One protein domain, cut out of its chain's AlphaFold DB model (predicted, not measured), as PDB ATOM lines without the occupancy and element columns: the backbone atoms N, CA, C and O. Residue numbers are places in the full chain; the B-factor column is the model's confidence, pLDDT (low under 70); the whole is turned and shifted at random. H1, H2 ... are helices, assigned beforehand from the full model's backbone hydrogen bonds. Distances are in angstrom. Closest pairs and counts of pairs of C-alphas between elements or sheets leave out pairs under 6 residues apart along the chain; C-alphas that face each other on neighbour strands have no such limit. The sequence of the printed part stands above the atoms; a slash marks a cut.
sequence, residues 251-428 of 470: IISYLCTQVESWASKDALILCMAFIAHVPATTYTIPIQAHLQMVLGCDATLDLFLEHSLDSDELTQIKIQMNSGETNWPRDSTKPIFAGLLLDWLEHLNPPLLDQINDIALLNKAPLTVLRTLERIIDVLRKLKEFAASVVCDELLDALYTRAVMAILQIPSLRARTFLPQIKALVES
ATOM      1  N   ILE A 251     153.289 128.231 158.923       89.50
ATOM      2  CA  ILE A 251     153.913 127.082 159.578       89.50
ATOM      3  C   ILE A 251     153.936 125.851 158.667       89.50
ATOM      4  O   ILE A 251     154.977 125.217 158.551       89.50
ATOM      5  N   ILE A 252     152.841 125.558 157.958       93.50
ATOM      6  CA  ILE A 252     152.800 124.453 156.993       93.50
ATOM      7  C   ILE A 252     153.788 124.711 155.862       93.50
ATOM      8  O   ILE A 252     154.622 123.858 155.584       93.50
ATOM      9  N   SER A 253     153.753 125.904 155.263       92.62
ATOM     10  CA  SER A 253     154.695 126.271 154.197       92.62
ATOM     11  C   SER A 253     156.143 126.088 154.646       92.62
ATOM     12  O   SER A 253     156.936 125.469 153.944       92.62
ATOM     13  N   TYR A 254     156.458 126.575 155.847       91.38
ATOM     14  CA  TYR A 254     157.775 126.482 156.452       91.38
ATOM     15  C   TYR A 254     158.210 125.026 156.671       91.38
ATOM     16  O   TYR A 254     159.262 124.631 156.170       91.38
ATOM     17  N   LEU A 255     157.402 124.218 157.367       94.00
ATOM     18  CA  LEU A 255     157.714 122.813 157.650       94.00
ATOM     19  C   LEU A 255     157.874 122.009 156.359       94.00
ATOM     20  O   LEU A 255     158.841 121.269 156.224       94.00
ATOM     21  N   CYS A 256     156.988 122.211 155.382       95.56
ATOM     22  CA  CYS A 256     157.081 121.579 154.071       95.56
ATOM     23  C   CYS A 256     158.404 121.911 153.361       95.56
ATOM     24  O   CYS A 256     159.070 121.007 152.861       95.56
ATOM     25  N   THR A 257     158.840 123.176 153.376       94.00
ATOM     26  CA  THR A 257     160.147 123.572 152.825       94.00
ATOM     27  C   THR A 257     161.315 122.931 153.580       94.00
ATOM     28  O   THR A 257     162.307 122.554 152.961       94.00
ATOM     29  N   GLN A 258     161.230 122.785 154.907       93.06
ATOM     30  CA  GLN A 258     162.284 122.101 155.666       93.06
ATOM     31  C   GLN A 258     162.344 120.607 155.361       93.06
ATOM     32  O   GLN A 258     163.436 120.071 155.198       93.06
ATOM     33  N   VAL A 259     161.190 119.944 155.243       94.62
ATOM     34  CA  VAL A 259     161.107 118.531 154.851       94.62
ATOM     35  C   VAL A 259     161.732 118.333 153.468       94.62
ATOM     36  O   VAL A 259     162.577 117.461 153.310       94.62
ATOM     37  N   GLU A 260     161.419 119.190 152.492       94.44
ATOM     38  CA  GLU A 260     162.047 119.158 151.159       94.44
ATOM     39  C   GLU A 260     163.564 119.386 151.213       94.44
ATOM     40  O   GLU A 260     164.325 118.688 150.544       94.44
ATOM     41  N   SER A 261     164.021 120.339 152.030       92.25
ATOM     42  CA  SER A 261     165.450 120.605 152.214       92.25
ATOM     43  C   SER A 261     166.188 119.463 152.912       92.25
ATOM     44  O   SER A 261     167.402 119.355 152.755       92.25
ATOM     45  N   TRP A 262     165.502 118.669 153.730       92.44
ATOM     46  CA  TRP A 262     166.085 117.500 154.376       92.44
ATOM     47  C   TRP A 262     166.109 116.314 153.407       92.44
ATOM     48  O   TRP A 262     167.120 115.624 153.312       92.44
ATOM     49  N   ALA A 263     165.051 116.148 152.606       92.00
ATOM     50  CA  ALA A 263     164.934 115.098 151.594       92.00
ATOM     51  C   ALA A 263     166.067 115.136 150.565       92.00
ATOM     52  O   ALA A 263     166.550 114.093 150.134       92.00
ATOM     53  N   SER A 264     166.515 116.338 150.189       91.31
ATOM     54  CA  SER A 264     167.640 116.511 149.266       91.31
ATOM     55  C   SER A 264     168.997 116.122 149.860       91.31
ATOM     56  O   SER A 264     169.949 115.932 149.104       91.31
ATOM     57  N   LYS A 265     169.101 116.012 151.193       90.88
ATOM     58  CA  LYS A 265     170.303 115.552 151.902       90.88
ATOM     59  C   LYS A 265     170.281 114.036 152.085       90.88
ATOM     60  O   LYS A 265     171.256 113.378 151.744       90.88
ATOM     61  N   ASP A 266     169.177 113.508 152.608       92.12
ATOM     62  CA  ASP A 266     168.970 112.074 152.815       92.12
ATOM     63  C   ASP A 266     167.472 111.748 152.710       92.12
ATOM     64  O   ASP A 266     166.676 112.074 153.584       92.12
ATOM     65  N   ALA A 267     167.038 111.142 151.609       92.19
ATOM     66  CA  ALA A 267     165.623 110.826 151.426       92.19
ATOM     67  C   ALA A 267     165.191 109.582 152.219       92.19
ATOM     68  O   ALA A 267     164.034 109.481 152.633       92.19
ATOM     69  N   LEU A 268     166.106 108.633 152.436       91.12
ATOM     70  CA  LEU A 268     165.795 107.343 153.045       91.12
ATOM     71  C   LEU A 268     165.495 107.508 154.533       91.12
ATOM     72  O   LEU A 268     164.429 107.093 154.995       91.12
ATOM     73  N   ILE A 269     166.391 108.175 155.265       91.56
ATOM     74  CA  ILE A 269     166.207 108.416 156.699       91.56
ATOM     75  C   ILE A 269     164.964 109.284 156.949       91.56
ATOM     76  O   ILE A 269     164.233 109.063 157.917       91.56
ATOM     77  N   LEU A 270     164.672 110.236 156.058       93.38
ATOM     78  CA  LEU A 270     163.494 111.095 156.171       93.38
ATOM     79  C   LEU A 270     162.214 110.284 156.088       93.38
ATOM     80  O   LEU A 270     161.332 110.443 156.929       93.38
ATOM     81  N   CYS A 271     162.121 109.419 155.076       92.88
ATOM     82  CA  CYS A 271     160.985 108.532 154.883       92.88
ATOM     83  C   CYS A 271     160.826 107.591 156.080       92.88
ATOM     84  O   CYS A 271     159.713 107.441 156.580       92.88
ATOM     85  N   MET A 272     161.924 107.017 156.588       91.44
ATOM     86  CA  MET A 272     161.891 106.161 157.777       91.44
ATOM     87  C   MET A 272     161.345 106.897 158.996       91.44
ATOM     88  O   MET A 272     160.409 106.409 159.622       91.44
ATOM     89  N   ALA A 273     161.855 108.090 159.297       92.44
ATOM     90  CA  ALA A 273     161.381 108.874 160.431       92.44
ATOM     91  C   ALA A 273     159.939 109.367 160.261       92.44
ATOM     92  O   ALA A 273     159.168 109.365 161.218       92.44
ATOM     93  N   PHE A 274     159.553 109.756 159.042       94.25
ATOM     94  CA  PHE A 274     158.180 110.142 158.718       94.25
ATOM     95  C   PHE A 274     157.217 108.984 158.999       94.25
ATOM     96  O   PHE A 274     156.193 109.181 159.643       94.25
ATOM     97  N   ILE A 275     157.562 107.770 158.556       93.25
ATOM     98  CA  ILE A 275     156.767 106.552 158.762       93.25
ATOM     99  C   ILE A 275     156.767 106.119 160.231       93.25
ATOM    100  O   ILE A 275     155.735 105.682 160.730       93.25
ATOM    101  N   ALA A 276     157.902 106.244 160.922       91.25
ATOM    102  CA  ALA A 276     158.072 105.829 162.310       91.25
ATOM    103  C   ALA A 276     157.391 106.762 163.325       91.25
ATOM    104  O   ALA A 276     157.183 106.364 164.473       91.25
ATOM    105  N   HIS A 277     157.030 107.986 162.928       91.44
ATOM    106  CA  HIS A 277     156.372 108.948 163.810       91.44
ATOM    107  C   HIS A 277     154.976 108.467 164.230       91.44
ATOM    108  O   HIS A 277     154.058 108.400 163.411       91.44
ATOM    109  N   VAL A 278     154.785 108.163 165.512       88.25
ATOM    110  CA  VAL A 278     153.522 107.610 166.031       88.25
ATOM    111  C   VAL A 278     152.411 108.671 165.980       88.25
ATOM    112  O   VAL A 278     152.638 109.798 166.413       88.25
ATOM    113  N   PRO A 279     151.207 108.351 165.465       86.25
ATOM    114  CA  PRO A 279     150.114 109.315 165.368       86.25
ATOM    115  C   PRO A 279     149.617 109.755 166.749       86.25
ATOM    116  O   PRO A 279     149.315 108.924 167.604       86.25
ATOM    117  N   ALA A 280     149.433 111.058 166.941       79.25
ATOM    118  CA  ALA A 280     149.029 111.640 168.219       79.25
ATOM    119  C   ALA A 280     147.539 111.436 168.556       79.25
ATOM    120  O   ALA A 280     147.154 111.495 169.723       79.25
ATOM    121  N   THR A 281     146.676 111.231 167.554       75.44
ATOM    122  CA  THR A 281     145.208 111.313 167.733       75.44
ATOM    123  C   THR A 281     144.432 110.054 167.377       75.44
ATOM    124  O   THR A 281     143.231 109.989 167.628       75.44
ATOM    125  N   THR A 282     145.089 109.049 166.802       67.62
ATOM    126  CA  THR A 282     144.402 107.875 166.249       67.62
ATOM    127  C   THR A 282     144.348 106.695 167.216       67.62
ATOM    128  O   THR A 282     143.308 106.053 167.351       67.62
ATOM    129  N   TYR A 283     145.463 106.387 167.876       75.75
ATOM    130  CA  TYR A 283     145.569 105.345 168.894       75.75
ATOM    131  C   TYR A 283     146.877 105.513 169.672       75.75
ATOM    132  O   TYR A 283     147.848 106.056 169.155       75.75
ATOM    133  N   THR A 284     146.923 104.994 170.896       77.06
ATOM    134  CA  THR A 284     148.141 104.920 171.709       77.06
ATOM    135  C   THR A 284     148.678 103.495 171.676       77.06
ATOM    136  O   THR A 284     148.273 102.649 172.473       77.06
ATOM    137  N   ILE A 285     149.570 103.210 170.726       80.06
ATOM    138  CA  ILE A 285     150.245 101.910 170.625       80.06
ATOM    139  C   ILE A 285     151.763 102.090 170.644       80.06
ATOM    140  O   ILE A 285     152.250 103.149 170.242       80.06
ATOM    141  N   PRO A 286     152.526 101.069 171.077       84.19
ATOM    142  CA  PRO A 286     153.974 101.083 170.933       84.19
ATOM    143  C   PRO A 286     154.374 101.269 169.467       84.19
ATOM    144  O   PRO A 286     153.741 100.703 168.571       84.19
ATOM    145  N   ILE A 287     155.464 101.998 169.232       84.19
ATOM    146  CA  ILE A 287     156.002 102.264 167.891       84.19
ATOM    147  C   ILE A 287     156.184 100.986 167.057       84.19
ATOM    148  O   ILE A 287     155.867 100.977 165.874       84.19
ATOM    149  N   GLN A 288     156.569  99.875 167.689       85.25
ATOM    150  CA  GLN A 288     156.691  98.570 167.040       85.25
ATOM    151  C   GLN A 288     155.378  98.106 166.393       85.25
ATOM    152  O   GLN A 288     155.354  97.710 165.230       85.25
ATOM    153  N   ALA A 289     154.273  98.186 167.138       85.81
ATOM    154  CA  ALA A 289     152.957  97.806 166.640       85.81
ATOM    155  C   ALA A 289     152.493  98.768 165.536       85.81
ATOM    156  O   ALA A 289     151.909  98.340 164.543       85.81
ATOM    157  N   HIS A 290     152.800 100.062 165.675       87.81
ATOM    158  CA  HIS A 290     152.525 101.052 164.636       87.81
ATOM    159  C   HIS A 290     153.247 100.720 163.326       87.81
ATOM    160  O   HIS A 290     152.599 100.619 162.282       87.81
ATOM    161  N   LEU A 291     154.555 100.473 163.393       87.56
ATOM    162  CA  LEU A 291     155.378 100.111 162.243       87.56
ATOM    163  C   LEU A 291     154.872  98.834 161.569       87.56
ATOM    164  O   LEU A 291     154.679  98.834 160.357       87.56
ATOM    165  N   GLN A 292     154.550  97.786 162.332       86.19
ATOM    166  CA  GLN A 292     153.961  96.556 161.784       86.19
ATOM    167  C   GLN A 292     152.664  96.834 161.013       86.19
ATOM    168  O   GLN A 292     152.467  96.334 159.904       86.19
ATOM    169  N   MET A 293     151.787  97.684 161.552       86.12
ATOM    170  CA  MET A 293     150.528  98.031 160.895       86.12
ATOM    171  C   MET A 293     150.710  98.884 159.632       86.12
ATOM    172  O   MET A 293     149.878  98.782 158.725       86.12
ATOM    173  N   VAL A 294     151.743  99.730 159.555       87.38
ATOM    174  CA  VAL A 294     151.982 100.663 158.431       87.38
ATOM    175  C   VAL A 294     152.887 100.074 157.346       87.38
ATOM    176  O   VAL A 294     152.631 100.305 156.166       87.38
ATOM    177  N   LEU A 295     153.862  99.241 157.704       85.69
ATOM    178  CA  LEU A 295     154.742  98.549 156.755       85.69
ATOM    179  C   LEU A 295     154.096  97.263 156.227       85.69
ATOM    180  O   LEU A 295     154.152  96.991 155.036       85.69
ATOM    181  N   GLY A 296     153.355  96.529 157.065       72.06
ATOM    182  CA  GLY A 296     152.648  95.310 156.648       72.06
ATOM    183  C   GLY A 296     153.562  94.100 156.421       72.06
ATOM    184  O   GLY A 296     153.088  93.062 155.966       72.06
ATOM    185  N   CYS A 297     154.849  94.221 156.750       65.12
ATOM    186  CA  CYS A 297     155.843  93.155 156.737       65.12
ATOM    187  C   CYS A 297     156.839  93.349 157.894       65.12
ATOM    188  O   CYS A 297     156.989  94.462 158.405       65.12
ATOM    189  N   ASP A 298     157.544  92.282 158.277       60.84
ATOM    190  CA  ASP A 298     158.674  92.325 159.219       60.84
ATOM    191  C   ASP A 298     159.931  92.896 158.530       60.84
ATOM    192  O   ASP A 298     160.988  92.265 158.481       60.84
ATOM    193  N   ALA A 299     159.824  94.091 157.938       57.94
ATOM    194  CA  ALA A 299     161.008  94.869 157.579       57.94
ATOM    195  C   ALA A 299     161.848  95.113 158.846       57.94
ATOM    196  O   ALA A 299     161.323  95.023 159.954       57.94
ATOM    197  N   THR A 300     163.142  95.411 158.703       65.56
ATOM    198  CA  THR A 300     164.082  95.618 159.821       65.56
ATOM    199  C   THR A 300     163.602  96.733 160.756       65.56
ATOM    200  O   THR A 300     163.964  97.895 160.584       65.56
ATOM    201  N   LEU A 301     162.756  96.376 161.724       74.75
ATOM    202  CA  LEU A 301     162.098  97.285 162.661       74.75
ATOM    203  C   LEU A 301     163.131  98.076 163.460       74.75
ATOM    204  O   LEU A 301     162.956  99.277 163.638       74.75
ATOM    205  N   ASP A 302     164.252  97.444 163.806       77.94
ATOM    206  CA  ASP A 302     165.385  98.078 164.488       77.94
ATOM    207  C   ASP A 302     165.891  99.324 163.745       77.94
ATOM    208  O   ASP A 302     166.103 100.367 164.362       77.94
ATOM    209  N   LEU A 303     165.961  99.275 162.408       81.94
ATOM    210  CA  LEU A 303     166.396 100.411 161.593       81.94
ATOM    211  C   LEU A 303     165.412 101.587 161.673       81.94
ATOM    212  O   LEU A 303     165.827 102.740 161.693       81.94
ATOM    213  N   PHE A 304     164.104 101.327 161.740       84.88
ATOM    214  CA  PHE A 304     163.110 102.394 161.907       84.88
ATOM    215  C   PHE A 304     163.115 102.964 163.323       84.88
ATOM    216  O   PHE A 304     162.916 104.166 163.496       84.88
ATOM    217  N   LEU A 305     163.347 102.119 164.331       80.88
ATOM    218  CA  LEU A 305     163.404 102.539 165.728       80.88
ATOM    219  C   LEU A 305     164.564 103.510 165.976       80.88
ATOM    220  O   LEU A 305     164.363 104.515 166.657       80.88
ATOM    221  N   GLU A 306     165.730 103.276 165.366       83.44
ATOM    222  CA  GLU A 306     166.887 104.188 165.433       83.44
ATOM    223  C   GLU A 306     166.595 105.586 164.869       83.44
ATOM    224  O   GLU A 306     167.158 106.579 165.334       83.44
ATOM    225  N   HIS A 307     165.680 105.678 163.901       84.75
ATOM    226  CA  HIS A 307     165.289 106.929 163.249       84.75
ATOM    227  C   HIS A 307     163.960 107.493 163.767       84.75
ATOM    228  O   HIS A 307     163.457 108.486 163.235       84.75
ATOM    229  N   SER A 308     163.387 106.883 164.806       84.88
ATOM    230  CA  SER A 308     162.176 107.391 165.438       84.88
ATOM    231  C   SER A 308     162.430 108.736 166.123       84.88
ATOM    232  O   SER A 308     163.497 109.001 166.685       84.88
ATOM    233  N   LEU A 309     161.441 109.622 166.036       85.25
ATOM    234  CA  LEU A 309     161.511 110.939 166.655       85.25
ATOM    235  C   LEU A 309     160.983 110.852 168.088       85.25
ATOM    236  O   LEU A 309     159.907 110.309 168.331       85.25
ATOM    237  N   ASP A 310     161.743 111.405 169.029       82.94
ATOM    238  CA  ASP A 310     161.356 111.438 170.435       82.94
ATOM    239  C   ASP A 310     160.239 112.474 170.655       82.94
ATOM    240  O   ASP A 310     160.370 113.654 170.315       82.94
ATOM    241  N   SER A 311     159.125 112.025 171.236       83.38
ATOM    242  CA  SER A 311     157.971 112.866 171.557       83.38
ATOM    243  C   SER A 311     158.330 114.007 172.514       83.38
ATOM    244  O   SER A 311     157.779 115.107 172.390       83.38
ATOM    245  N   ASP A 312     159.258 113.786 173.447       85.06
ATOM    246  CA  ASP A 312     159.690 114.816 174.394       85.06
ATOM    247  C   ASP A 312     160.549 115.879 173.692       85.06
ATOM    248  O   ASP A 312     160.325 117.079 173.888       85.06
ATOM    249  N   GLU A 313     161.446 115.457 172.791       86.38
ATOM    250  CA  GLU A 313     162.244 116.342 171.929       86.38
ATOM    251  C   GLU A 313     161.333 117.240 171.072       86.38
ATOM    252  O   GLU A 313     161.455 118.470 171.090       86.38
ATOM    253  N   LEU A 314     160.345 116.646 170.390       89.38
ATOM    254  CA  LEU A 314     159.360 117.394 169.604       89.38
ATOM    255  C   LEU A 314     158.519 118.328 170.481       89.38
ATOM    256  O   LEU A 314     158.194 119.443 170.068       89.38
ATOM    257  N   THR A 315     158.165 117.915 171.699       89.19
ATOM    258  CA  THR A 315     157.391 118.744 172.634       89.19
ATOM    259  C   THR A 315     158.151 119.999 173.050       89.19
ATOM    260  O   THR A 315     157.561 121.082 173.038       89.19
ATOM    261  N   GLN A 316     159.452 119.899 173.329       86.88
ATOM    262  CA  GLN A 316     160.275 121.076 173.623       86.88
ATOM    263  C   GLN A 316     160.338 122.038 172.434       86.88
ATOM    264  O   GLN A 316     160.127 123.240 172.604       86.88
ATOM    265  N   ILE A 317     160.519 121.523 171.216       88.94
ATOM    266  CA  ILE A 317     160.536 122.357 170.005       88.94
ATOM    267  C   ILE A 317     159.182 123.055 169.802       88.94
ATOM    268  O   ILE A 317     159.140 124.257 169.538       88.94
ATOM    269  N   LYS A 318     158.058 122.355 170.003       89.56
ATOM    270  CA  LYS A 318     156.709 122.950 169.932       89.56
ATOM    271  C   LYS A 318     156.528 124.090 170.944       89.56
ATOM    272  O   LYS A 318     155.952 125.123 170.597       89.56
ATOM    273  N   ILE A 319     157.032 123.940 172.175       86.81
ATOM    274  CA  ILE A 319     157.015 125.001 173.201       86.81
ATOM    275  C   ILE A 319     157.814 126.221 172.727       86.81
ATOM    276  O   ILE A 319     157.300 127.342 172.767       86.81
ATOM    277  N   GLN A 320     159.027 126.003 172.215       85.12
ATOM    278  CA  GLN A 320     159.876 127.069 171.678       85.12
ATOM    279  C   GLN A 320     159.174 127.813 170.534       85.12
ATOM    280  O   GLN A 320     159.072 129.040 170.565       85.12
ATOM    281  N   MET A 321     158.580 127.093 169.579       85.31
ATOM    282  CA  MET A 321     157.851 127.702 168.460       85.31
ATOM    283  C   MET A 321     156.635 128.522 168.918       85.31
ATOM    284  O   MET A 321     156.401 129.606 168.391       85.31
ATOM    285  N   ASN A 322     155.902 128.062 169.936       86.00
ATOM    286  CA  ASN A 322     154.781 128.808 170.525       86.00
ATOM    287  C   ASN A 322     155.210 130.081 171.266       86.00
ATOM    288  O   ASN A 322     154.452 131.047 171.344       86.00
ATOM    289  N   SER A 323     156.410 130.080 171.843       76.50
ATOM    290  CA  SER A 323     156.969 131.248 172.532       76.50
ATOM    291  C   SER A 323     157.600 132.270 171.576       76.50
ATOM    292  O   SER A 323     157.835 133.413 171.969       76.50
ATOM    293  N   GLY A 324     157.820 131.892 170.311       73.62
ATOM    294  CA  GLY A 324     158.539 132.702 169.329       73.62
ATOM    295  C   GLY A 324     160.062 132.637 169.483       73.62
ATOM    296  O   GLY A 324     160.764 133.468 168.910       73.62
ATOM    297  N   GLU A 325     160.581 131.670 170.243       75.69
ATOM    298  CA  GLU A 325     162.017 131.422 170.345       75.69
ATOM    299  C   GLU A 325     162.595 130.972 168.995       75.69
ATOM    300  O   GLU A 325     162.007 130.185 168.249       75.69
ATOM    301  N   THR A 326     163.787 131.469 168.673       66.12
ATOM    302  CA  THR A 326     164.474 131.215 167.396       66.12
ATOM    303  C   THR A 326     165.446 130.038 167.438       66.12
ATOM    304  O   THR A 326     166.051 129.724 166.413       66.12
ATOM    305  N   ASN A 327     165.615 129.420 168.610       64.19
ATOM    306  CA  ASN A 327     166.752 128.553 168.941       64.19
ATOM    307  C   ASN A 327     166.499 127.058 168.687       64.19
ATOM    308  O   ASN A 327     167.303 126.224 169.096       64.19
ATOM    309  N   TRP A 328     165.398 126.704 168.028       71.50
ATOM    310  CA  TRP A 328     165.131 125.323 167.630       71.50
ATOM    311  C   TRP A 328     166.064 124.901 166.464       71.50
ATOM    312  O   TRP A 328     166.500 125.748 165.676       71.50
ATOM    313  N   PRO A 329     166.431 123.608 166.351       68.25
ATOM    314  CA  PRO A 329     167.571 123.163 165.546       68.25
ATOM    315  C   PRO A 329     167.272 123.185 164.037       68.25
ATOM    316  O   PRO A 329     166.694 122.255 163.479       68.25
ATOM    317  N   ARG A 330     167.708 124.256 163.361       66.62
ATOM    318  CA  ARG A 330     167.608 124.420 161.895       66.62
ATOM    319  C   ARG A 330     168.473 123.420 161.117       66.62
ATOM    320  O   ARG A 330     168.087 123.008 160.030       66.62
ATOM    321  N   ASP A 331     169.581 122.989 161.715       70.12
ATOM    322  CA  ASP A 331     170.505 121.981 161.181       70.12
ATOM    323  C   ASP A 331     170.474 120.705 162.035       70.12
ATOM    324  O   ASP A 331     171.502 120.203 162.484       70.12
ATOM    325  N   SER A 332     169.270 120.202 162.323       77.06
ATOM    326  CA  SER A 332     169.121 118.964 163.090       77.06
ATOM    327  C   SER A 332     169.749 117.775 162.358       77.06
ATOM    328  O   SER A 332     169.530 117.573 161.159       77.06
ATOM    329  N   THR A 333     170.488 116.951 163.102       80.50
ATOM    330  CA  THR A 333     170.995 115.654 162.628       80.50
ATOM    331  C   THR A 333     169.877 114.624 162.464       80.50
ATOM    332  O   THR A 333     170.094 113.583 161.852       80.50
ATOM    333  N   LYS A 334     168.680 114.909 162.994       86.44
ATOM    334  CA  LYS A 334     167.468 114.108 162.832       86.44
ATOM    335  C   LYS A 334     166.451 114.833 161.939       86.44
ATOM    336  O   LYS A 334     166.372 116.064 161.961       86.44
ATOM    337  N   PRO A 335     165.588 114.107 161.218       90.06
ATOM    338  CA  PRO A 335     164.526 114.676 160.379       90.06
ATOM    339  C   PRO A 335     163.308 115.191 161.182       90.06
ATOM    340  O   PRO A 335     162.158 114.886 160.867       90.06
ATOM    341  N   ILE A 336     163.532 116.005 162.217       91.38
ATOM    342  CA  ILE A 336     162.496 116.463 163.169       91.38
ATOM    343  C   ILE A 336     161.280 117.137 162.506       91.38
ATOM    344  O   ILE A 336     160.163 117.054 163.015       91.38
ATOM    345  N   PHE A 337     161.470 117.783 161.352       92.31
ATOM    346  CA  PHE A 337     160.416 118.513 160.647       92.31
ATOM    347  C   PHE A 337     159.337 117.594 160.066       92.31
ATOM    348  O   PHE A 337     158.204 118.040 159.903       92.31
ATOM    349  N   ALA A 338     159.656 116.320 159.805       94.19
ATOM    350  CA  ALA A 338     158.665 115.322 159.412       94.19
ATOM    351  C   ALA A 338     157.658 115.071 160.545       94.19
ATOM    352  O   ALA A 338     156.451 115.173 160.329       94.19
ATOM    353  N   GLY A 339     158.156 114.838 161.765       93.69
ATOM    354  CA  GLY A 339     157.317 114.658 162.952       93.69
ATOM    355  C   GLY A 339     156.498 115.905 163.277       93.69
ATOM    356  O   GLY A 339     155.296 115.808 163.489       93.69
ATOM    357  N   LEU A 340     157.108 117.096 163.215       94.12
ATOM    358  CA  LEU A 340     156.391 118.360 163.431       94.12
ATOM    359  C   LEU A 340     155.276 118.593 162.399       94.12
ATOM    360  O   LEU A 340     154.206 119.076 162.761       94.12
ATOM    361  N   LEU A 341     155.499 118.259 161.122       95.81
ATOM    362  CA  LEU A 341     154.473 118.379 160.082       95.81
ATOM    363  C   LEU A 341     153.284 117.451 160.364       95.81
ATOM    364  O   LEU A 341     152.135 117.888 160.284       95.81
ATOM    365  N   LEU A 342     153.557 116.194 160.722       95.31
ATOM    366  CA  LEU A 342     152.531 115.208 161.060       95.31
ATOM    367  C   LEU A 342     151.759 115.601 162.326       95.31
ATOM    368  O   LEU A 342     150.531 115.644 162.287       95.31
ATOM    369  N   ASP A 343     152.464 115.986 163.393       92.88
ATOM    370  CA  ASP A 343     151.869 116.479 164.642       92.88
ATOM    371  C   ASP A 343     150.922 117.652 164.386       92.88
ATOM    372  O   ASP A 343     149.821 117.703 164.934       92.88
ATOM    373  N   TRP A 344     151.330 118.606 163.544       94.12
ATOM    374  CA  TRP A 344     150.513 119.780 163.261       94.12
ATOM    375  C   TRP A 344     149.191 119.406 162.577       94.12
ATOM    376  O   TRP A 344     148.133 119.906 162.962       94.12
ATOM    377  N   LEU A 345     149.237 118.501 161.594       95.25
ATOM    378  CA  LEU A 345     148.048 118.010 160.885       95.25
ATOM    379  C   LEU A 345     147.122 117.207 161.799       95.25
ATOM    380  O   LEU A 345     145.901 117.370 161.763       95.25
ATOM    381  N   GLU A 346     147.702 116.371 162.653       93.12
ATOM    382  CA  GLU A 346     146.963 115.527 163.588       93.12
ATOM    383  C   GLU A 346     146.316 116.327 164.711       93.12
ATOM    384  O   GLU A 346     145.304 115.905 165.272       93.12
ATOM    385  N   HIS A 347     146.847 117.512 165.008       88.62
ATOM    386  CA  HIS A 347     146.285 118.386 166.024       88.62
ATOM    387  C   HIS A 347     145.013 119.109 165.570       88.62
ATOM    388  O   HIS A 347     144.195 119.499 166.410       88.62
ATOM    389  N   LEU A 348     144.803 119.264 164.259       93.50
ATOM    390  CA  LEU A 348     143.645 119.970 163.711       93.50
ATOM    391  C   LEU A 348     142.328 119.363 164.203       93.50
ATOM    392  O   LEU A 348     142.165 118.149 164.176       93.50
ATOM    393  N   ASN A 349     141.382 120.188 164.650       92.56
ATOM    394  CA  ASN A 349     140.027 119.754 164.995       92.56
ATOM    395  C   ASN A 349     138.982 120.716 164.391       92.56
ATOM    396  O   ASN A 349     138.910 121.865 164.845       92.56
ATOM    397  N   PRO A 350     138.188 120.296 163.383       94.06
ATOM    398  CA  PRO A 350     138.188 118.969 162.737       94.06
ATOM    399  C   PRO A 350     139.489 118.674 161.951       94.06
ATOM    400  O   PRO A 350     140.298 119.596 161.792       94.06
ATOM    401  N   PRO A 351     139.712 117.424 161.479       95.06
ATOM    402  CA  PRO A 351     140.836 117.074 160.603       95.06
ATOM    403  C   PRO A 351     140.917 117.965 159.356       95.06
ATOM    404  O   PRO A 351     139.958 118.660 159.014       95.06
ATOM    405  N   LEU A 352     142.053 117.939 158.645       95.25
ATOM    406  CA  LEU A 352     142.204 118.734 157.420       95.25
ATOM    407  C   LEU A 352     141.136 118.363 156.379       95.25
ATOM    408  O   LEU A 352     140.596 119.241 155.708       95.25
ATOM    409  N   LEU A 353     140.836 117.067 156.265       93.50
ATOM    410  CA  LEU A 353     139.773 116.520 155.432       93.50
ATOM    411  C   LEU A 353     139.066 115.379 156.162       93.50
ATOM    412  O   LEU A 353     139.700 114.609 156.877       93.50
ATOM    413  N   ASP A 354     137.778 115.199 155.887       87.94
ATOM    414  CA  ASP A 354     137.021 114.045 156.392       87.94
ATOM    415  C   ASP A 354     137.158 112.807 155.482       87.94
ATOM    416  O   ASP A 354     136.957 111.673 155.919       87.94
ATOM    417  N   GLN A 355     137.483 113.009 154.197       84.00
ATOM    418  CA  GLN A 355     137.671 111.951 153.195       84.00
ATOM    419  C   GLN A 355     138.449 112.447 151.965       84.00
ATOM    420  O   GLN A 355     138.513 113.648 151.707       84.00
ATOM    421  N   ILE A 356     138.984 111.511 151.168       87.56
ATOM    422  CA  ILE A 356     139.768 111.796 149.946       87.56
ATOM    423  C   ILE A 356     139.278 111.005 148.715       87.56
ATOM    424  O   ILE A 356     139.961 110.889 147.703       87.56
ATOM    425  N   ASN A 357     138.074 110.435 148.801       81.94
ATOM    426  CA  ASN A 357     137.601 109.384 147.891       81.94
ATOM    427  C   ASN A 357     137.240 109.904 146.497       81.94
ATOM    428  O   ASN A 357     137.273 109.144 145.534       81.94
ATOM    429  N   ASP A 358     136.854 111.176 146.414       81.25
ATOM    430  CA  ASP A 358     136.310 111.805 145.219       81.25
ATOM    431  C   ASP A 358     136.950 113.186 145.033       81.25
ATOM    432  O   ASP A 358     136.727 114.100 145.830       81.25
ATOM    433  N   ILE A 359     137.735 113.341 143.962       77.31
ATOM    434  CA  ILE A 359     138.417 114.595 143.610       77.31
ATOM    435  C   ILE A 359     137.401 115.720 143.337       77.31
ATOM    436  O   ILE A 359     137.657 116.880 143.660       77.31
ATOM    437  N   ALA A 360     136.228 115.408 142.778       78.12
ATOM    438  CA  ALA A 360     135.192 116.405 142.524       78.12
ATOM    439  C   ALA A 360     134.575 116.921 143.829       78.12
ATOM    440  O   ALA A 360     134.257 118.107 143.934       78.12
ATOM    441  N   LEU A 361     134.428 116.052 144.833       79.50
ATOM    442  CA  LEU A 361     133.989 116.450 146.170       79.50
ATOM    443  C   LEU A 361     135.098 117.191 146.926       79.50
ATOM    444  O   LEU A 361     134.818 118.199 147.572       79.50
ATOM    445  N   LEU A 362     136.348 116.741 146.781       84.50
ATOM    446  CA  LEU A 362     137.530 117.394 147.337       84.50
ATOM    447  C   LEU A 362     137.606 118.854 146.891       84.50
ATOM    448  O   LEU A 362     137.727 119.738 147.729       84.50
ATOM    449  N   ASN A 363     137.420 119.122 145.596       82.81
ATOM    450  CA  ASN A 363     137.448 120.470 145.017       82.81
ATOM    451  C   ASN A 363     136.343 121.415 145.537       82.81
ATOM    452  O   ASN A 363     136.375 122.605 145.227       82.81
ATOM    453  N   LYS A 364     135.374 120.920 146.321       84.56
ATOM    454  CA  LYS A 364     134.371 121.747 147.017       84.56
ATOM    455  C   LYS A 364     134.805 122.160 148.428       84.56
ATOM    456  O   LYS A 364     134.090 122.929 149.070       84.56
ATOM    457  N   ALA A 365     135.932 121.652 148.927       87.31
ATOM    458  CA  ALA A 365     136.479 122.045 150.218       87.31
ATOM    459  C   ALA A 365     136.886 123.535 150.222       87.31
ATOM    460  O   ALA A 365     137.158 124.110 149.162       87.31
ATOM    461  N   PRO A 366     136.958 124.182 151.400       89.06
ATOM    462  CA  PRO A 366     137.427 125.559 151.503       89.06
ATOM    463  C   PRO A 366     138.792 125.754 150.832       89.06
ATOM    464  O   PRO A 366     139.679 124.908 150.946       89.06
ATOM    465  N   LEU A 367     139.000 126.901 150.180       87.94
ATOM    466  CA  LEU A 367     140.234 127.164 149.426       87.94
ATOM    467  C   LEU A 367     141.498 127.076 150.304       87.94
ATOM    468  O   LEU A 367     142.543 126.632 149.844       87.94
ATOM    469  N   THR A 368     141.394 127.444 151.584       88.69
ATOM    470  CA  THR A 368     142.470 127.293 152.576       88.69
ATOM    471  C   THR A 368     142.832 125.829 152.823       88.69
ATOM    472  O   THR A 368     144.015 125.503 152.907       88.69
ATOM    473  N   VAL A 369     141.838 124.937 152.886       93.12
ATOM    474  CA  VAL A 369     142.034 123.483 153.001       93.12
ATOM    475  C   VAL A 369     142.715 122.951 151.746       93.12
ATOM    476  O   VAL A 369     143.725 122.266 151.852       93.12
ATOM    477  N   LEU A 370     142.224 123.327 150.561       92.12
ATOM    478  CA  LEU A 370     142.780 122.876 149.283       92.12
ATOM    479  C   LEU A 370     144.230 123.316 149.072       92.12
ATOM    480  O   LEU A 370     145.049 122.512 148.640       92.12
ATOM    481  N   ARG A 371     144.570 124.561 149.416       91.50
ATOM    482  CA  ARG A 371     145.948 125.077 149.330       91.50
ATOM    483  C   ARG A 371     146.878 124.432 150.353       91.50
ATOM    484  O   ARG A 371     148.044 124.189 150.059       91.50
ATOM    485  N   THR A 372     146.361 124.126 151.543       94.44
ATOM    486  CA  THR A 372     147.102 123.367 152.560       94.44
ATOM    487  C   THR A 372     147.360 121.941 152.083       94.44
ATOM    488  O   THR A 372     148.488 121.466 152.177       94.44
ATOM    489  N   LEU A 373     146.353 121.286 151.500       95.44
ATOM    490  CA  LEU A 373     146.489 119.956 150.918       95.44
ATOM    491  C   LEU A 373     147.474 119.943 149.748       95.44
ATOM    492  O   LEU A 373     148.377 119.122 149.752       95.44
ATOM    493  N   GLU A 374     147.340 120.859 148.787       94.19
ATOM    494  CA  GLU A 374     148.270 121.014 147.659       94.19
ATOM    495  C   GLU A 374     149.714 121.106 148.139       94.19
ATOM    496  O   GLU A 374     150.557 120.348 147.667       94.19
ATOM    497  N   ARG A 375     149.981 121.919 149.169       95.56
ATOM    498  CA  ARG A 375     151.328 122.029 149.726       95.56
ATOM    499  C   ARG A 375     151.849 120.708 150.305       95.56
ATOM    500  O   ARG A 375     153.029 120.407 150.141       95.56
ATOM    501  N   ILE A 376     150.995 119.915 150.952       96.81
ATOM    502  CA  ILE A 376     151.356 118.586 151.474       96.81
ATOM    503  C   ILE A 376     151.598 117.600 150.324       96.81
ATOM    504  O   ILE A 376     152.582 116.864 150.349       96.81
ATOM    505  N   ILE A 377     150.737 117.599 149.301       96.00
ATOM    506  CA  ILE A 377     150.888 116.744 148.116       96.00
ATOM    507  C   ILE A 377     152.194 117.068 147.378       96.00
ATOM    508  O   ILE A 377     152.900 116.148 146.975       96.00
ATOM    509  N   ASP A 378     152.569 118.342 147.263       95.44
ATOM    510  CA  ASP A 378     153.844 118.753 146.664       95.44
ATOM    511  C   ASP A 378     155.056 118.211 147.427       95.44
ATOM    512  O   ASP A 378     156.019 117.756 146.808       95.44
ATOM    513  N   VAL A 379     154.999 118.189 148.763       95.94
ATOM    514  CA  VAL A 379     156.044 117.543 149.572       95.94
ATOM    515  C   VAL A 379     156.104 116.049 149.282       95.94
ATOM    516  O   VAL A 379     157.193 115.524 149.076       95.94
ATOM    517  N   LEU A 380     154.963 115.357 149.211       96.44
ATOM    518  CA  LEU A 380     154.933 113.927 148.883       96.44
ATOM    519  C   LEU A 380     155.496 113.641 147.481       96.44
ATOM    520  O   LEU A 380     156.227 112.666 147.313       96.44
ATOM    521  N   ARG A 381     155.228 114.509 146.494       95.56
ATOM    522  CA  ARG A 381     155.846 114.438 145.157       95.56
ATOM    523  C   ARG A 381     157.358 114.562 145.239       95.56
ATOM    524  O   ARG A 381     158.069 113.734 144.679       95.56
ATOM    525  N   LYS A 382     157.853 115.564 145.970       94.12
ATOM    526  CA  LYS A 382     159.292 115.778 146.154       94.12
ATOM    527  C   LYS A 382     159.950 114.612 146.877       94.12
ATOM    528  O   LYS A 382     161.002 114.160 146.442       94.12
ATOM    529  N   LEU A 383     159.322 114.083 147.925       93.88
ATOM    530  CA  LEU A 383     159.805 112.891 148.619       93.88
ATOM    531  C   LEU A 383     159.883 111.696 147.671       93.88
ATOM    532  O   LEU A 383     160.929 111.066 147.618       93.88
ATOM    533  N   LYS A 384     158.843 111.436 146.865       93.94
ATOM    534  CA  LYS A 384     158.877 110.392 145.830       93.94
ATOM    535  C   LYS A 384     160.046 110.595 144.858       93.94
ATOM    536  O   LYS A 384     160.756 109.640 144.566       93.94
ATOM    537  N   GLU A 385     160.252 111.817 144.365       93.19
ATOM    538  CA  GLU A 385     161.347 112.147 143.441       93.19
ATOM    539  C   GLU A 385     162.728 111.897 144.066       93.19
ATOM    540  O   GLU A 385     163.553 111.210 143.469       93.19
ATOM    541  N   PHE A 386     162.978 112.417 145.271       91.75
ATOM    542  CA  PHE A 386     164.258 112.243 145.966       91.75
ATOM    543  C   PHE A 386     164.503 110.793 146.399       91.75
ATOM    544  O   PHE A 386     165.648 110.349 146.460       91.75
ATOM    545  N   ALA A 387     163.434 110.052 146.685       88.56
ATOM    546  CA  ALA A 387     163.495 108.682 147.170       88.56
ATOM    547  C   ALA A 387     163.508 107.624 146.050       88.56
ATOM    548  O   ALA A 387     163.729 106.449 146.338       88.56
ATOM    549  N   ALA A 388     163.315 108.014 144.784       88.94
ATOM    550  CA  ALA A 388     163.081 107.098 143.661       88.94
ATOM    551  C   ALA A 388     164.163 106.018 143.461       88.94
ATOM    552  O   ALA A 388     163.868 104.950 142.930       88.94
ATOM    553  N   SER A 389     165.413 106.281 143.860       84.31
ATOM    554  CA  SER A 389     166.532 105.334 143.744       84.31
ATOM    555  C   SER A 389     166.850 104.562 145.029       84.31
ATOM    556  O   SER A 389     167.675 103.651 144.988       84.31
ATOM    557  N   VAL A 390     166.242 104.929 146.162       84.69
ATOM    558  CA  VAL A 390     166.618 104.435 147.501       84.69
ATOM    559  C   VAL A 390     165.456 103.815 148.285       84.69
ATOM    560  O   VAL A 390     165.692 103.134 149.278       84.69
ATOM    561  N   VAL A 391     164.212 104.015 147.848       82.25
ATOM    562  CA  VAL A 391     162.986 103.570 148.528       82.25
ATOM    563  C   VAL A 391     162.188 102.641 147.614       82.25
ATOM    564  O   VAL A 391     161.935 102.977 146.460       82.25
ATOM    565  N   CYS A 392     161.786 101.476 148.132       87.31
ATOM    566  CA  CYS A 392     160.918 100.534 147.420       87.31
ATOM    567  C   CYS A 392     159.439 100.958 147.470       87.31
ATOM    568  O   CYS A 392     159.042 101.784 148.299       87.31
ATOM    569  N   ASP A 393     158.614 100.363 146.608       87.44
ATOM    570  CA  ASP A 393     157.186 100.688 146.501       87.44
ATOM    571  C   ASP A 393     156.431 100.464 147.821       87.44
ATOM    572  O   ASP A 393     155.563 101.257 148.179       87.44
ATOM    573  N   GLU A 394     156.795  99.442 148.601       88.31
ATOM    574  CA  GLU A 394     156.176  99.168 149.902       88.31
ATOM    575  C   GLU A 394     156.435 100.293 150.909       88.31
ATOM    576  O   GLU A 394     155.556 100.657 151.694       88.31
ATOM    577  N   LEU A 395     157.638 100.871 150.879       89.19
ATOM    578  CA  LEU A 395     158.003 101.965 151.767       89.19
ATOM    579  C   LEU A 395     157.357 103.282 151.321       89.19
ATOM    580  O   LEU A 395     156.938 104.083 152.159       89.19
ATOM    581  N   LEU A 396     157.194 103.478 150.013       91.81
ATOM    582  CA  LEU A 396     156.419 104.591 149.471       91.81
ATOM    583  C   LEU A 396     154.929 104.479 149.852       91.81
ATOM    584  O   LEU A 396     154.306 105.472 150.233       91.81
ATOM    585  N   ASP A 397     154.369 103.268 149.853       93.44
ATOM    586  CA  ASP A 397     153.000 103.006 150.310       93.44
ATOM    587  C   ASP A 397     152.839 103.240 151.811       93.44
ATOM    588  O   ASP A 397     151.827 103.793 152.254       93.44
ATOM    589  N   ALA A 398     153.842 102.882 152.609       93.31
ATOM    590  CA  ALA A 398     153.885 103.209 154.028       93.31
ATOM    591  C   ALA A 398     153.928 104.732 154.260       93.31
ATOM    592  O   ALA A 398     153.158 105.245 155.078       93.31
ATOM    593  N   LEU A 399     154.743 105.468 153.491       94.75
ATOM    594  CA  LEU A 399     154.814 106.934 153.530       94.75
ATOM    595  C   LEU A 399     153.445 107.565 153.228       94.75
ATOM    596  O   LEU A 399     152.949 108.395 153.995       94.75
ATOM    597  N   TYR A 400     152.796 107.139 152.143       95.88
ATOM    598  CA  TYR A 400     151.471 107.630 151.766       95.88
ATOM    599  C   TYR A 400     150.392 107.254 152.777       95.88
ATOM    600  O   TYR A 400     149.560 108.092 153.125       95.88
ATOM    601  N   THR A 401     150.427 106.027 153.303       95.19
ATOM    602  CA  THR A 401     149.526 105.589 154.377       95.19
ATOM    603  C   THR A 401     149.657 106.517 155.578       95.19
ATOM    604  O   THR A 401     148.651 106.994 156.102       95.19
ATOM    605  N   ARG A 402     150.890 106.839 155.986       95.06
ATOM    606  CA  ARG A 402     151.148 107.709 157.133       95.06
ATOM    607  C   ARG A 402     150.679 109.147 156.911       95.06
ATOM    608  O   ARG A 402     150.133 109.748 157.838       95.06
ATOM    609  N   ALA A 403     150.831 109.675 155.697       96.81
ATOM    610  CA  ALA A 403     150.301 110.986 155.329       96.81
ATOM    611  C   ALA A 403     148.763 111.013 155.377       96.81
ATOM    612  O   ALA A 403     148.178 111.929 155.951       96.81
ATOM    613  N   VAL A 404     148.099 109.978 154.849       96.38
ATOM    614  CA  VAL A 404     146.632 109.837 154.916       96.38
ATOM    615  C   VAL A 404     146.150 109.753 156.365       96.38
ATOM    616  O   VAL A 404     145.151 110.387 156.705       96.38
ATOM    617  N   MET A 405     146.864 109.020 157.228       95.94
ATOM    618  CA  MET A 405     146.562 108.978 158.661       95.94
ATOM    619  C   MET A 405     146.575 110.376 159.277       95.94
ATOM    620  O   MET A 405     145.651 110.692 160.010       95.94
ATOM    621  N   ALA A 406     147.552 111.230 158.960       95.94
ATOM    622  CA  ALA A 406     147.615 112.584 159.512       95.94
ATOM    623  C   ALA A 406     146.545 113.529 158.936       95.94
ATOM    624  O   ALA A 406     145.928 114.292 159.677       95.94
ATOM    625  N   ILE A 407     146.292 113.461 157.623       96.19
ATOM    626  CA  ILE A 407     145.319 114.320 156.925       96.19
ATOM    627  C   ILE A 407     143.881 114.029 157.383       96.19
ATOM    628  O   ILE A 407     143.110 114.965 157.602       96.19
ATOM    629  N   LEU A 408     143.532 112.741 157.509       95.25
ATOM    630  CA  LEU A 408     142.177 112.276 157.831       95.25
ATOM    631  C   LEU A 408     141.995 111.895 159.308       95.25
ATOM    632  O   LEU A 408     140.867 111.709 159.754       95.25
ATOM    633  N   GLN A 409     143.088 111.745 160.060       94.81
ATOM    634  CA  GLN A 409     143.115 111.311 161.466       94.81
ATOM    635  C   GLN A 409     142.416 109.965 161.700       94.81
ATOM    636  O   GLN A 409     141.609 109.796 162.615       94.81
ATOM    637  N   ILE A 410     142.739 108.985 160.852       93.38
ATOM    638  CA  ILE A 410     142.143 107.641 160.857       93.38
ATOM    639  C   ILE A 410     143.184 106.536 161.089       93.38
ATOM    640  O   ILE A 410     144.354 106.713 160.744       93.38
ATOM    641  N   PRO A 411     142.772 105.357 161.601       92.19
ATOM    642  CA  PRO A 411     143.658 104.205 161.775       92.19
ATOM    643  C   PRO A 411     144.335 103.763 160.479       92.19
ATOM    644  O   PRO A 411     143.728 103.800 159.410       92.19
ATOM    645  N   SER A 412     145.563 103.252 160.598       90.88
ATOM    646  CA  SER A 412     146.397 102.771 159.486       90.88
ATOM    647  C   SER A 412     145.668 101.804 158.548       90.88
ATOM    648  O   SER A 412     145.742 101.973 157.334       90.88
ATOM    649  N   LEU A 413     144.891 100.849 159.076       88.81
ATOM    650  CA  LEU A 413     144.095  99.920 158.257       88.81
ATOM    651  C   LEU A 413     143.103 100.643 157.334       88.81
ATOM    652  O   LEU A 413     142.959 100.271 156.174       88.81
ATOM    653  N   ARG A 414     142.445 101.697 157.831       92.19
ATOM    654  CA  ARG A 414     141.522 102.520 157.037       92.19
ATOM    655  C   ARG A 414     142.280 103.480 156.120       92.19
ATOM    656  O   ARG A 414     141.846 103.721 155.004       92.19
ATOM    657  N   ALA A 415     143.422 104.008 156.550       93.19
ATOM    658  CA  ALA A 415     144.261 104.856 155.706       93.19
ATOM    659  C   ALA A 415     144.767 104.109 154.459       93.19
ATOM    660  O   ALA A 415     144.716 104.655 153.359       93.19
ATOM    661  N   ARG A 416     145.153 102.833 154.602       91.69
ATOM    662  CA  ARG A 416     145.584 101.980 153.481       91.69
ATOM    663  C   ARG A 416     144.527 101.834 152.387       91.69
ATOM    664  O   ARG A 416     144.884 101.746 151.216       91.69
ATOM    665  N   THR A 417     143.232 101.866 152.724       93.31
ATOM    666  CA  THR A 417     142.164 101.791 151.707       93.31
ATOM    667  C   THR A 417     142.122 103.016 150.791       93.31
ATOM    668  O   THR A 417     141.470 102.964 149.753       93.31
ATOM    669  N   PHE A 418     142.819 104.102 151.155       94.06
ATOM    670  CA  PHE A 418     142.921 105.331 150.366       94.06
ATOM    671  C   PHE A 418     144.233 105.470 149.579       94.06
ATOM    672  O   PHE A 418     144.477 106.523 148.986       94.06
ATOM    673  N   LEU A 419     145.072 104.425 149.540       93.38
ATOM    674  CA  LEU A 419     146.311 104.416 148.756       93.38
ATOM    675  C   LEU A 419     146.100 104.769 147.273       93.38
ATOM    676  O   LEU A 419     146.841 105.616 146.774       93.38
ATOM    677  N   PRO A 420     145.100 104.211 146.558       93.56
ATOM    678  CA  PRO A 420     144.865 104.575 145.162       93.56
ATOM    679  C   PRO A 420     144.591 106.071 144.968       93.56
ATOM    680  O   PRO A 420     145.077 106.673 144.016       93.56
ATOM    681  N   GLN A 421     143.837 106.686 145.880       94.06
ATOM    682  CA  GLN A 421     143.427 108.085 145.790       94.06
ATOM    683  C   GLN A 421     144.580 109.036 146.099       94.06
ATOM    684  O   GLN A 421     144.797 109.990 145.355       94.06
ATOM    685  N   ILE A 422     145.350 108.776 147.161       93.94
ATOM    686  CA  ILE A 422     146.516 109.609 147.475       93.94
ATOM    687  C   ILE A 422     147.604 109.463 146.403       93.94
ATOM    688  O   ILE A 422     148.156 110.474 145.979       93.94
ATOM    689  N   LYS A 423     147.834 108.248 145.876       93.75
ATOM    690  CA  LYS A 423     148.713 108.031 144.716       93.75
ATOM    691  C   LYS A 423     148.231 108.827 143.515       93.75
ATOM    692  O   LYS A 423     149.013 109.573 142.941       93.75
ATOM    693  N   ALA A 424     146.940 108.757 143.189       92.12
ATOM    694  CA  ALA A 424     146.379 109.529 142.089       92.12
ATOM    695  C   ALA A 424     146.624 111.036 142.262       92.12
ATOM    696  O   ALA A 424     146.995 111.687 141.296       92.12
ATOM    697  N   LEU A 425     146.483 111.600 143.465       92.44
ATOM    698  CA  LEU A 425     146.771 113.020 143.710       92.44
ATOM    699  C   LEU A 425     148.257 113.364 143.564       92.44
ATOM    700  O   LEU A 425     148.584 114.390 142.975       92.44
ATOM    701  N   VAL A 426     149.152 112.525 144.089       93.12
ATOM    702  CA  VAL A 426     150.605 112.745 144.012       93.12
ATOM    703  C   VAL A 426     151.100 112.602 142.571       93.12
ATOM    704  O   VAL A 426     151.887 113.422 142.110       93.12
ATOM    705  N   GLU A 427     150.624 111.594 141.848       89.50
ATOM    706  CA  GLU A 427     151.133 111.210 140.527       89.50
ATOM    707  C   GLU A 427     150.447 111.931 139.373       89.50
ATOM    708  O   GLU A 427     151.048 112.113 138.314       89.50
ATOM    709  N   SER A 428     149.204 112.376 139.562       82.56
ATOM    710  CA  SER A 428     148.609 113.346 138.652       82.56
ATOM    711  C   SER A 428     149.157 114.737 138.961       82.56
ATOM    712  O   SER A 428     149.474 115.061 140.107       82.56
TER     713      SER A 428
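Overview. This is residues 251 to 428 of the 470 residues of an uncharacterized protein of Thraustotheca clavata (UniProt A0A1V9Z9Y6). The longest helix, H8, runs beside H1 in a four-helix bundle with H6 and H9, and H2 packs at the bundle end where H1 and H8 finish. H3 and H4 pack on H2, H5 packs on H6 about perpendicular to it, H10 and H11 pack on H9, and small H7 lies far out on the chain between H6 and H8. The 178 printed residues hold eleven named helices, H1 to H11 in chain order, and no named strand: the class is all helix. The whole is compact and rounded, with a radius of gyration of the C-alphas of 15.3 A and spans of 42 by 40 by 32 A.

Along the chain. H8, residues 367 to 387, is 29.8 A long, from C-alpha 367 at (140.234, 127.164, 149.426) to C-alpha 387 at (163.495, 108.682, 147.170). H9, residues 393 to 408, measures 22.1 A, H5, residues 311 to 323, 18.4 A, and H6, residues 336 to 347, 16.6 A. H1, residues 251 to 263, begins at (153.913, 127.082, 159.578) and is 18.1 A long. The shorter helices are H2, 267 to 276; H3, 287 to 295; H4, 301 to 306; H7, 359 to 362; H10, 412 to 416; and H11, 419 to 427.

Arrangement. H1, H6, H8 and H9 form an up and down bundle, each running against the one before. H8 touches H1 at Val 379 and Cys 256, C-alphas 6.1 A apart, at a shallow tilt of 7 degrees, the same way. H8 and H9 are close but not clearly touching, C-alphas 384 and 396 being 7.3 A apart. H6, with residues 342 to 346 alone, touches residues 403 to 407 of H9, C-alphas 346 and 406 being 5.1 A apart. The hub H2 touches six helices, among them H9 at C-alphas 275 and 399, 5.6 A, through residues 395 to 402 of H9 alone, and H4 at C-alphas 272 and 304, 5.7 A. H3 touches H9 at C-alphas 294 and 398, 5.4 A. H5 touches H6 about perpendicular, 77 degrees, C-alphas 314 and 340 being 6.9 A apart. H10 and H11 touch H9, with closest C-alphas 401 and 416, 5.4 A, and 401 and 419, 6.6 A. Every O i to N i+4 pair is within hydrogen-bond range in each helix but H7, which is too short for one.

Size, cuts and confidence. The farthest C-alphas, of Asn 327 and Ala 360, are 42.9 A apart. The printed part has no cut. The links H5 to H6 and H6 to H7 are long. Mean pLDDT of the printed part is 87.9; residues 282, 297 to 300, 326 to 327 and 329 to 330 are under 70.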